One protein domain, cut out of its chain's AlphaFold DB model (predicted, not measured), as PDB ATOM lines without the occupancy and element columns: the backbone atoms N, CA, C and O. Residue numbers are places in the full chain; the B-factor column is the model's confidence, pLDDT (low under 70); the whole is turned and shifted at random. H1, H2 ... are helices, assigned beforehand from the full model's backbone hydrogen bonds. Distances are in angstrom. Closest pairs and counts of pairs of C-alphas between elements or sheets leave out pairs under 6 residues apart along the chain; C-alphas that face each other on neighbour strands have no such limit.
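Overview. This is residues 94 to 161 of the 161 residues of an uncharacterized protein of Exophiala spinifera (UniProt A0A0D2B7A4). H2 and H3 follow one another end to end as a long bar, and H4 folds back beside H3 in a helical hairpin. At the other end of the bar, residues 94 to 101, with little H1, stick out, as does the tail, residues 154 to 161. The printed part has 68 residues, with four named helices in the order H1, H2, H3, H4 along the chain, which hold 45 of these residues, and no named strand; the class is all helix. The whole is extended and flat, with a radius of gyration of the C-alphas of 18.0 A and spans of 50 by 29 by 12 A.

Arrangement. H1, residues 95 to 99, is apart from H2, residues 110 to 124. H2 and H3, residues 127 to 137, meet only through their link. H3 and H4, residues 141 to 154, touch, closest at the C-alphas of Ala 135 and Pro 141, 5.9 A apart; they run opposite ways at a shallow tilt of 20 degrees. The O i to N i+4 pair of H1 is within hydrogen-bond range, as are 10 of 11 in H2, 4 of 7 in H3 and 8 of 10 in H4.

Along the chain. H1 measures 6.0 A, H2 22.1 A from C-alpha 110 at (-55.710, -34.496, 51.395), H3 16.8 A, and H4 19.1 A, ending at C-alpha 154 at (-28.463, -39.107, 41.523).

Size, cuts and confidence. The C-alphas farthest apart, Asp 107 and Pro 139, are 51.1 A apart. The printed part has no cut and no long link. Mean pLDDT of the printed part is 71.2; residues 134 to 139 and 152 to 161 are among those under 70.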
ATOM      1  N   SER A  94     -45.657 -49.188  62.435       77.81
ATOM      2  CA  SER A  94     -46.314 -50.301  61.741       77.81
ATOM      3  C   SER A  94     -46.432 -49.980  60.249       77.81
ATOM      4  O   SER A  94     -46.769 -48.850  59.893       77.81
ATOM      5  N   ALA A  95     -46.211 -50.967  59.373       73.69
ATOM      6  CA  ALA A  95     -46.308 -50.788  57.921       73.69
ATOM      7  C   ALA A  95     -47.654 -50.168  57.497       73.69
ATOM      8  O   ALA A  95     -47.711 -49.349  56.585       73.69
ATOM      9  N   GLN A  96     -48.733 -50.480  58.219       76.00
ATOM     10  CA  GLN A  96     -50.047 -49.891  57.974       76.00
ATOM     11  C   GLN A  96     -50.095 -48.395  58.326       76.00
ATOM     12  O   GLN A  96     -50.719 -47.608  57.620       76.00
ATOM     13  N   MET A  97     -49.406 -47.968  59.384       75.19
ATOM     14  CA  MET A  97     -49.313 -46.550  59.738       75.19
ATOM     15  C   MET A  97     -48.491 -45.760  58.713       75.19
ATOM     16  O   MET A  97     -48.821 -44.612  58.453       75.19
ATOM     17  N   VAL A  98     -47.455 -46.369  58.128       77.12
ATOM     18  CA  VAL A  98     -46.553 -45.702  57.172       77.12
ATOM     19  C   VAL A  98     -47.150 -45.624  55.765       77.12
ATOM     20  O   VAL A  98     -47.052 -44.584  55.124       77.12
ATOM     21  N   PHE A  99     -47.760 -46.708  55.277       77.81
ATOM     22  CA  PHE A  99     -48.203 -46.796  53.879       77.81
ATOM     23  C   PHE A  99     -49.696 -46.535  53.673       77.81
ATOM     24  O   PHE A  99     -50.099 -46.223  52.557       77.81
ATOM     25  N   VAL A 100     -50.524 -46.685  54.714       75.62
ATOM     26  CA  VAL A 100     -51.992 -46.617  54.574       75.62
ATOM     27  C   VAL A 100     -52.578 -45.386  55.257       75.62
ATOM     28  O   VAL A 100     -53.557 -44.825  54.771       75.62
ATOM     29  N   LYS A 101     -52.012 -44.947  56.385       77.19
ATOM     30  CA  LYS A 101     -52.580 -43.834  57.148       77.19
ATOM     31  C   LYS A 101     -52.075 -42.491  56.618       77.19
ATOM     32  O   LYS A 101     -50.918 -42.136  56.820       77.19
ATOM     33  N   TYR A 102     -52.969 -41.716  56.011       72.12
ATOM     34  CA  TYR A 102     -52.698 -40.324  55.668       72.12
ATOM     35  C   TYR A 102     -52.841 -39.450  56.921       72.12
ATOM     36  O   TYR A 102     -53.879 -39.478  57.586       72.12
ATOM     37  N   TYR A 103     -51.786 -38.718  57.289       74.25
ATOM     38  CA  TYR A 103     -51.808 -37.797  58.427       74.25
ATOM     39  C   TYR A 103     -51.770 -36.360  57.923       74.25
ATOM     40  O   TYR A 103     -50.745 -35.885  57.438       74.25
ATOM     41  N   ASN A 104     -52.898 -35.674  58.058       78.12
ATOM     42  CA  ASN A 104     -53.054 -34.296  57.640       78.12
ATOM     43  C   ASN A 104     -53.195 -33.406  58.876       78.12
ATOM     44  O   ASN A 104     -54.196 -33.472  59.580       78.12
ATOM     45  N   ALA A 105     -52.173 -32.598  59.148       76.25
ATOM     46  CA  ALA A 105     -52.160 -31.660  60.273       76.25
ATOM     47  C   ALA A 105     -52.633 -30.249  59.886       76.25
ATOM     48  O   ALA A 105     -52.592 -29.341  60.709       76.25
ATOM     49  N   SER A 106     -52.992 -30.043  58.617       73.50
ATOM     50  CA  SER A 106     -53.265 -28.717  58.060       73.50
ATOM     51  C   SER A 106     -54.757 -28.378  58.000       73.50
ATOM     52  O   SER A 106     -55.095 -27.233  57.726       73.50
ATOM     53  N   ASP A 107     -55.636 -29.356  58.246       79.81
ATOM     54  CA  ASP A 107     -57.097 -29.283  58.066       79.81
ATOM     55  C   ASP A 107     -57.567 -29.007  56.617       79.81
ATOM     56  O   ASP A 107     -58.759 -28.847  56.361       79.81
ATOM     57  N   TRP A 108     -56.655 -28.996  55.636       84.69
ATOM     58  CA  TRP A 108     -56.987 -28.910  54.207       84.69
ATOM     59  C   TRP A 108     -57.398 -30.273  53.645       84.69
ATOM     60  O   TRP A 108     -57.156 -31.304  54.263       84.69
ATOM     61  N   SER A 109     -57.976 -30.317  52.442       86.50
ATOM     62  CA  SER A 109     -58.220 -31.596  51.764       86.50
ATOM     63  C   SER A 109     -56.904 -32.329  51.468       86.50
ATOM     64  O   SER A 109     -55.884 -31.701  51.172       86.50
ATOM     65  N   ASP A 110     -56.922 -33.663  51.513       83.75
ATOM     66  CA  ASP A 110     -55.710 -34.496  51.395       83.75
ATOM     67  C   ASP A 110     -54.926 -34.256  50.093       83.75
ATOM     68  O   ASP A 110     -53.696 -34.331  50.063       83.75
ATOM     69  N   GLY A 111     -55.613 -33.888  49.008       85.50
ATOM     70  CA  GLY A 111     -54.958 -33.488  47.762       85.50
ATOM     71  C   GLY A 111     -54.134 -32.207  47.920       85.50
ATOM     72  O   GLY A 111     -52.976 -32.158  47.510       85.50
ATOM     73  N   VAL A 112     -54.696 -31.182  48.564       86.19
ATOM     74  CA  VAL A 112     -54.014 -29.897  48.781       86.19
ATOM     75  C   VAL A 112     -52.857 -30.056  49.764       86.19
ATOM     76  O   VAL A 112     -51.763 -29.562  49.494       86.19
ATOM     77  N   ALA A 113     -53.053 -30.813  50.846       85.25
ATOM     78  CA  ALA A 113     -51.982 -31.138  51.785       85.25
ATOM     79  C   ALA A 113     -50.809 -31.863  51.094       85.25
ATOM     80  O   ALA A 113     -49.646 -31.541  51.343       85.25
ATOM     81  N   SER A 114     -51.102 -32.761  50.147       84.06
ATOM     82  CA  SER A 114     -50.077 -33.443  49.346       84.06
ATOM     83  C   SER A 114     -49.290 -32.475  48.458       84.06
ATOM     84  O   SER A 114     -48.064 -32.558  48.399       84.06
ATOM     85  N   PHE A 115     -49.952 -31.516  47.801       87.38
ATOM     86  CA  PHE A 115     -49.259 -30.504  46.993       87.38
ATOM     87  C   PHE A 115     -48.379 -29.574  47.834       87.38
ATOM     88  O   PHE A 115     -47.274 -29.234  47.410       87.38
ATOM     89  N   ILE A 116     -48.825 -29.206  49.037       86.00
ATOM     90  CA  ILE A 116     -48.023 -28.418  49.983       86.00
ATOM     91  C   ILE A 116     -46.768 -29.203  50.396       86.00
ATOM     92  O   ILE A 116     -45.671 -28.646  50.400       86.00
ATOM     93  N   ALA A 117     -46.898 -30.505  50.671       82.38
ATOM     94  CA  ALA A 117     -45.755 -31.359  50.991       82.38
ATOM     95  C   ALA A 117     -44.763 -31.473  49.818       82.38
ATOM     96  O   ALA A 117     -43.554 -31.353  50.014       82.38
ATOM     97  N   ILE A 118     -45.260 -31.638  48.587       84.19
ATOM     98  CA  ILE A 118     -44.417 -31.695  47.381       84.19
ATOM     99  C   ILE A 118     -43.688 -30.367  47.151       84.19
ATOM    100  O   ILE A 118     -42.516 -30.382  46.779       84.19
ATOM    101  N   ASN A 119     -44.325 -29.224  47.421       83.94
ATOM    102  CA  ASN A 119     -43.692 -27.912  47.282       83.94
ATOM    103  C   ASN A 119     -42.418 -27.780  48.137       83.94
ATOM    104  O   ASN A 119     -41.404 -27.269  47.656       83.94
ATOM    105  N   MET A 120     -42.444 -28.308  49.365       77.31
ATOM    106  CA  MET A 120     -41.270 -28.340  50.244       77.31
ATOM    107  C   MET A 120     -40.143 -29.209  49.664       77.31
ATOM    108  O   MET A 120     -38.971 -28.868  49.786       77.31
ATOM    109  N   ILE A 121     -40.483 -30.307  48.978       78.56
ATOM    110  CA  ILE A 121     -39.504 -31.176  48.306       78.56
ATOM    111  C   ILE A 121     -38.898 -30.468  47.085       78.56
ATOM    112  O   ILE A 121     -37.694 -30.562  46.858       78.56
ATOM    113  N   THR A 122     -39.697 -29.727  46.311       79.12
ATOM    114  CA  THR A 122     -39.207 -28.954  45.155       79.12
ATOM    115  C   THR A 122     -38.173 -27.905  45.565       79.12
ATOM    116  O   THR A 122     -37.202 -27.691  44.841       79.12
ATOM    117  N   TRP A 123     -38.323 -27.303  46.747       72.38
ATOM    118  CA  TRP A 123     -37.338 -26.371  47.303       72.38
ATOM    119  C   TRP A 123     -35.944 -26.992  47.455       72.38
ATOM    120  O   TRP A 123     -34.951 -26.321  47.171       72.38
ATOM    121  N   SER A 124     -35.849 -28.282  47.786       72.19
ATOM    122  CA  SER A 124     -34.571 -29.008  47.852       72.19
ATOM    123  C   SER A 124     -33.864 -29.116  46.496       72.19
ATOM    124  O   SER A 124     -32.651 -29.288  46.456       72.19
ATOM    125  N   PHE A 125     -34.592 -28.988  45.382       70.50
ATOM    126  CA  PHE A 125     -34.037 -29.024  44.023       70.50
ATOM    127  C   PHE A 125     -33.732 -27.639  43.441       70.50
ATOM    128  O   PHE A 125     -33.158 -27.551  42.354       70.50
ATOM    129  N   SER A 126     -34.053 -26.555  44.158       71.06
ATOM    130  CA  SER A 126     -33.795 -25.170  43.720       71.06
ATOM    131  C   SER A 126     -32.323 -24.903  43.389       71.06
ATOM    132  O   SER A 126     -31.990 -24.042  42.581       71.06
ATOM    133  N   CYS A 127     -31.422 -25.688  43.969       66.75
ATOM    134  CA  CYS A 127     -29.992 -25.526  43.815       66.75
ATOM    135  C   CYS A 127     -29.389 -26.099  42.528       66.75
ATOM    136  O   CYS A 127     -28.225 -25.832  42.218       66.75
ATOM    137  N   LEU A 128     -30.187 -26.810  41.728       68.25
ATOM    138  CA  LEU A 128     -29.775 -27.267  40.402       68.25
ATOM    139  C   LEU A 128     -29.622 -26.099  39.413       68.25
ATOM    140  O   LEU A 128     -28.708 -26.123  38.592       68.25
ATOM    141  N   ASP A 129     -30.430 -25.046  39.548       71.31
ATOM    142  CA  ASP A 129     -30.391 -23.853  38.685       71.31
ATOM    143  C   ASP A 129     -29.100 -23.025  38.865       71.31
ATOM    144  O   ASP A 129     -28.512 -22.486  37.927       71.31
ATOM    145  N   ALA A 130     -28.540 -23.013  40.076       67.69
ATOM    146  CA  ALA A 130     -27.231 -22.401  40.298       67.69
ATOM    147  C   ALA A 130     -26.116 -23.117  39.505       67.69
ATOM    148  O   ALA A 130     -25.148 -22.486  39.080       67.69
ATOM    149  N   THR A 131     -26.260 -24.426  39.264       65.50
ATOM    150  CA  THR A 131     -25.278 -25.230  38.514       65.50
ATOM    151  C   THR A 131     -25.295 -24.890  37.024       65.50
ATOM    152  O   THR A 131     -24.233 -24.844  36.402       65.50
ATOM    153  N   THR A 132     -26.469 -24.580  36.462       70.56
ATOM    154  CA  THR A 132     -26.597 -24.138  35.063       70.56
ATOM    155  C   THR A 132     -25.957 -22.774  34.838       70.56
ATOM    156  O   THR A 132     -25.319 -22.568  33.810       70.56
ATOM    157  N   HIS A 133     -26.021 -21.871  35.819       70.06
ATOM    158  CA  HIS A 133     -25.321 -20.582  35.754       70.06
ATOM    159  C   HIS A 133     -23.804 -20.699  35.923       70.06
ATOM    160  O   HIS A 133     -23.053 -19.932  35.327       70.06
ATOM    161  N   LEU A 134     -23.335 -21.670  36.709       66.56
ATOM    162  CA  LEU A 134     -21.906 -21.960  36.815       66.56
ATOM    163  C   LEU A 134     -21.335 -22.616  35.553       66.56
ATOM    164  O   LEU A 134     -20.122 -22.590  35.387       66.56
ATOM    165  N   ALA A 135     -22.169 -23.150  34.653       66.06
ATOM    166  CA  ALA A 135     -21.735 -23.833  33.434       66.06
ATOM    167  C   ALA A 135     -20.843 -22.975  32.521       66.06
ATOM    168  O   ALA A 135     -19.986 -23.520  31.826       66.06
ATOM    169  N   GLU A 136     -21.020 -21.650  32.543       65.50
ATOM    170  CA  GLU A 136     -20.238 -20.694  31.747       65.50
ATOM    171  C   GLU A 136     -18.780 -20.559  32.226       65.50
ATOM    172  O   GLU A 136     -17.912 -20.150  31.457       65.50
ATOM    173  N   GLU A 137     -18.486 -20.943  33.474       67.44
ATOM    174  CA  GLU A 137     -17.148 -20.857  34.082       67.44
ATOM    175  C   GLU A 137     -16.366 -22.188  34.003       67.44
ATOM    176  O   GLU A 137     -15.205 -22.255  34.414       67.44
ATOM    177  N   ILE A 138     -16.979 -23.260  33.482       68.44
ATOM    178  CA  ILE A 138     -16.422 -24.620  33.506       68.44
ATOM    179  C   ILE A 138     -15.716 -24.957  32.175       68.44
ATOM    180  O   ILE A 138     -16.305 -24.797  31.103       68.44
ATOM    181  N   PRO A 139     -14.483 -25.503  32.195       62.97
ATOM    182  CA  PRO A 139     -13.830 -26.001  30.986       62.97
ATOM    183  C   PRO A 139     -14.570 -27.227  30.416       62.97
ATOM    184  O   PRO A 139     -14.720 -28.242  31.085       62.97
ATOM    185  N   HIS A 140     -14.987 -27.167  29.146       71.25
ATOM    186  CA  HIS A 140     -15.773 -28.200  28.436       71.25
ATOM    187  C   HIS A 140     -17.221 -28.403  28.948       71.25
ATOM    188  O   HIS A 140     -17.588 -29.500  29.394       71.25
ATOM    189  N   PRO A 141     -18.098 -27.391  28.798       66.69
ATOM    190  CA  PRO A 141     -19.460 -27.408  29.341       66.69
ATOM    191  C   PRO A 141     -20.332 -28.543  28.783       66.69
ATOM    192  O   PRO A 141     -21.082 -29.155  29.534       66.69
ATOM    193  N   VAL A 142     -20.185 -28.912  27.504       73.50
ATOM    194  CA  VAL A 142     -21.023 -29.933  26.832       73.50
ATOM    195  C   VAL A 142     -20.978 -31.303  27.525       73.50
ATOM    196  O   VAL A 142     -21.978 -32.017  27.548       73.50
ATOM    197  N   HIS A 143     -19.844 -31.671  28.129       72.56
ATOM    198  CA  HIS A 143     -19.691 -32.962  28.810       72.56
ATOM    199  C   HIS A 143     -19.723 -32.861  30.334       72.56
ATOM    200  O   HIS A 143     -20.155 -33.811  30.990       72.56
ATOM    201  N   GLN A 144     -19.246 -31.757  30.909       70.81
ATOM    202  CA  GLN A 144     -19.173 -31.610  32.363       70.81
ATOM    203  C   GLN A 144     -20.503 -31.157  32.967       70.81
ATOM    204  O   GLN A 144     -20.855 -31.615  34.052       70.81
ATOM    205  N   HIS A 145     -21.287 -30.361  32.241       68.00
ATOM    206  CA  HIS A 145     -22.579 -29.878  32.714       68.00
ATOM    207  C   HIS A 145     -23.605 -31.008  32.954       68.00
ATOM    208  O   HIS A 145     -24.123 -31.098  34.068       68.00
ATOM    209  N   PRO A 146     -23.853 -31.945  32.008       72.00
ATOM    210  CA  PRO A 146     -24.802 -33.036  32.242       72.00
ATOM    211  C   PRO A 146     -24.338 -33.973  33.363       72.00
ATOM    212  O   PRO A 146     -25.152 -34.457  34.143       72.00
ATOM    213  N   LYS A 147     -23.022 -34.208  33.477       70.31
ATOM    214  CA  LYS A 147     -22.445 -35.048  34.535       70.31
ATOM    215  C   LYS A 147     -22.607 -34.424  35.916       70.31
ATOM    216  O   LYS A 147     -22.987 -35.135  36.836       70.31
ATOM    217  N   ALA A 148     -22.353 -33.124  36.064       69.38
ATOM    218  CA  ALA A 148     -22.536 -32.427  37.335       69.38
ATOM    219  C   ALA A 148     -24.002 -32.476  37.790       69.38
ATOM    220  O   ALA A 148     -24.285 -32.809  38.937       69.38
ATOM    221  N   LEU A 149     -24.935 -32.238  36.866       74.94
ATOM    222  CA  LEU A 149     -26.369 -32.246  37.149       74.94
ATOM    223  C   LEU A 149     -26.874 -33.653  37.517       74.94
ATOM    224  O   LEU A 149     -27.644 -33.812  38.467       74.94
ATOM    225  N   LEU A 150     -26.381 -34.685  36.823       73.75
ATOM    226  CA  LEU A 150     -26.659 -36.082  37.155       73.75
ATOM    227  C   LEU A 150     -26.069 -36.468  38.508       73.75
ATOM    228  O   LEU A 150     -26.785 -37.033  39.317       73.75
ATOM    229  N   VAL A 151     -24.809 -36.152  38.807       71.19
ATOM    230  CA  VAL A 151     -24.187 -36.492  40.100       71.19
ATOM    231  C   VAL A 151     -24.932 -35.833  41.262       71.19
ATOM    232  O   VAL A 151     -25.239 -36.511  42.237       71.19
ATOM    233  N   THR A 152     -25.304 -34.555  41.147       68.88
ATOM    234  CA  THR A 152     -26.030 -33.841  42.212       68.88
ATOM    235  C   THR A 152     -27.444 -34.388  42.439       68.88
ATOM    236  O   THR A 152     -27.898 -34.444  43.579       68.88
ATOM    237  N   SER A 153     -28.138 -34.832  41.386       67.38
ATOM    238  CA  SER A 153     -29.500 -35.386  41.490       67.38
ATOM    239  C   SER A 153     -29.550 -36.889  41.785       67.38
ATOM    240  O   SER A 153     -30.513 -37.359  42.387       67.38
ATOM    241  N   SER A 154     -28.521 -37.644  41.390       63.31
ATOM    242  CA  SER A 154     -28.463 -39.107  41.523       63.31
ATOM    243  C   SER A 154     -27.697 -39.600  42.746       63.31
ATOM    244  O   SER A 154     -27.920 -40.744  43.137       63.31
ATOM    245  N   LEU A 155     -26.875 -38.773  43.406       59.44
ATOM    246  CA  LEU A 155     -26.219 -39.156  44.666       59.44
ATOM    247  C   LEU A 155     -27.190 -39.737  45.719       59.44
ATOM    248  O   LEU A 155     -26.827 -40.711  46.379       59.44
ATOM    249  N   PRO A 156     -28.429 -39.217  45.867       51.72
ATOM    250  CA  PRO A 156     -29.432 -39.832  46.735       51.72
ATOM    251  C   PRO A 156     -29.877 -41.229  46.268       51.72
ATOM    252  O   PRO A 156     -30.198 -42.078  47.092       51.72
ATOM    253  N   SER A 157     -29.890 -41.484  44.955       42.16
ATOM    254  CA  SER A 157     -30.332 -42.752  44.356       42.16
ATOM    255  C   SER A 157     -29.244 -43.832  44.298       42.16
ATOM    256  O   SER A 157     -29.561 -45.012  44.406       42.16
ATOM    257  N   SER A 158     -27.963 -43.458  44.197       40.00
ATOM    258  CA  SER A 158     -26.838 -44.406  44.145       40.00
ATOM    259  C   SER A 158     -26.418 -44.959  45.511       40.00
ATOM    260  O   SER A 158     -25.566 -45.835  45.578       40.00
ATOM    261  N   LEU A 159     -26.984 -44.443  46.608       41.47
ATOM    262  CA  LEU A 159     -26.795 -44.972  47.966       41.47
ATOM    263  C   LEU A 159     -27.837 -46.046  48.341       41.47
ATOM    264  O   LEU A 159     -27.812 -46.554  49.460       41.47
ATOM    265  N   LEU A 160     -28.750 -46.386  47.420       39.00
ATOM    266  CA  LEU A 160     -29.829 -47.363  47.618       39.00
ATOM    267  C   LEU A 160     -29.721 -48.605  46.709       39.00
ATOM    268  O   LEU A 160     -30.677 -49.377  46.638       39.00
ATOM    269  N   SER A 161     -28.578 -48.821  46.042       33.88
ATOM    270  CA  SER A 161     -28.286 -50.026  45.245       33.88
ATOM    271  C   SER A 161     -27.025 -50.734  45.712       33.88
ATOM    272  O   SER A 161     -25.994 -50.026  45.794       33.88
TER     273      SER A 161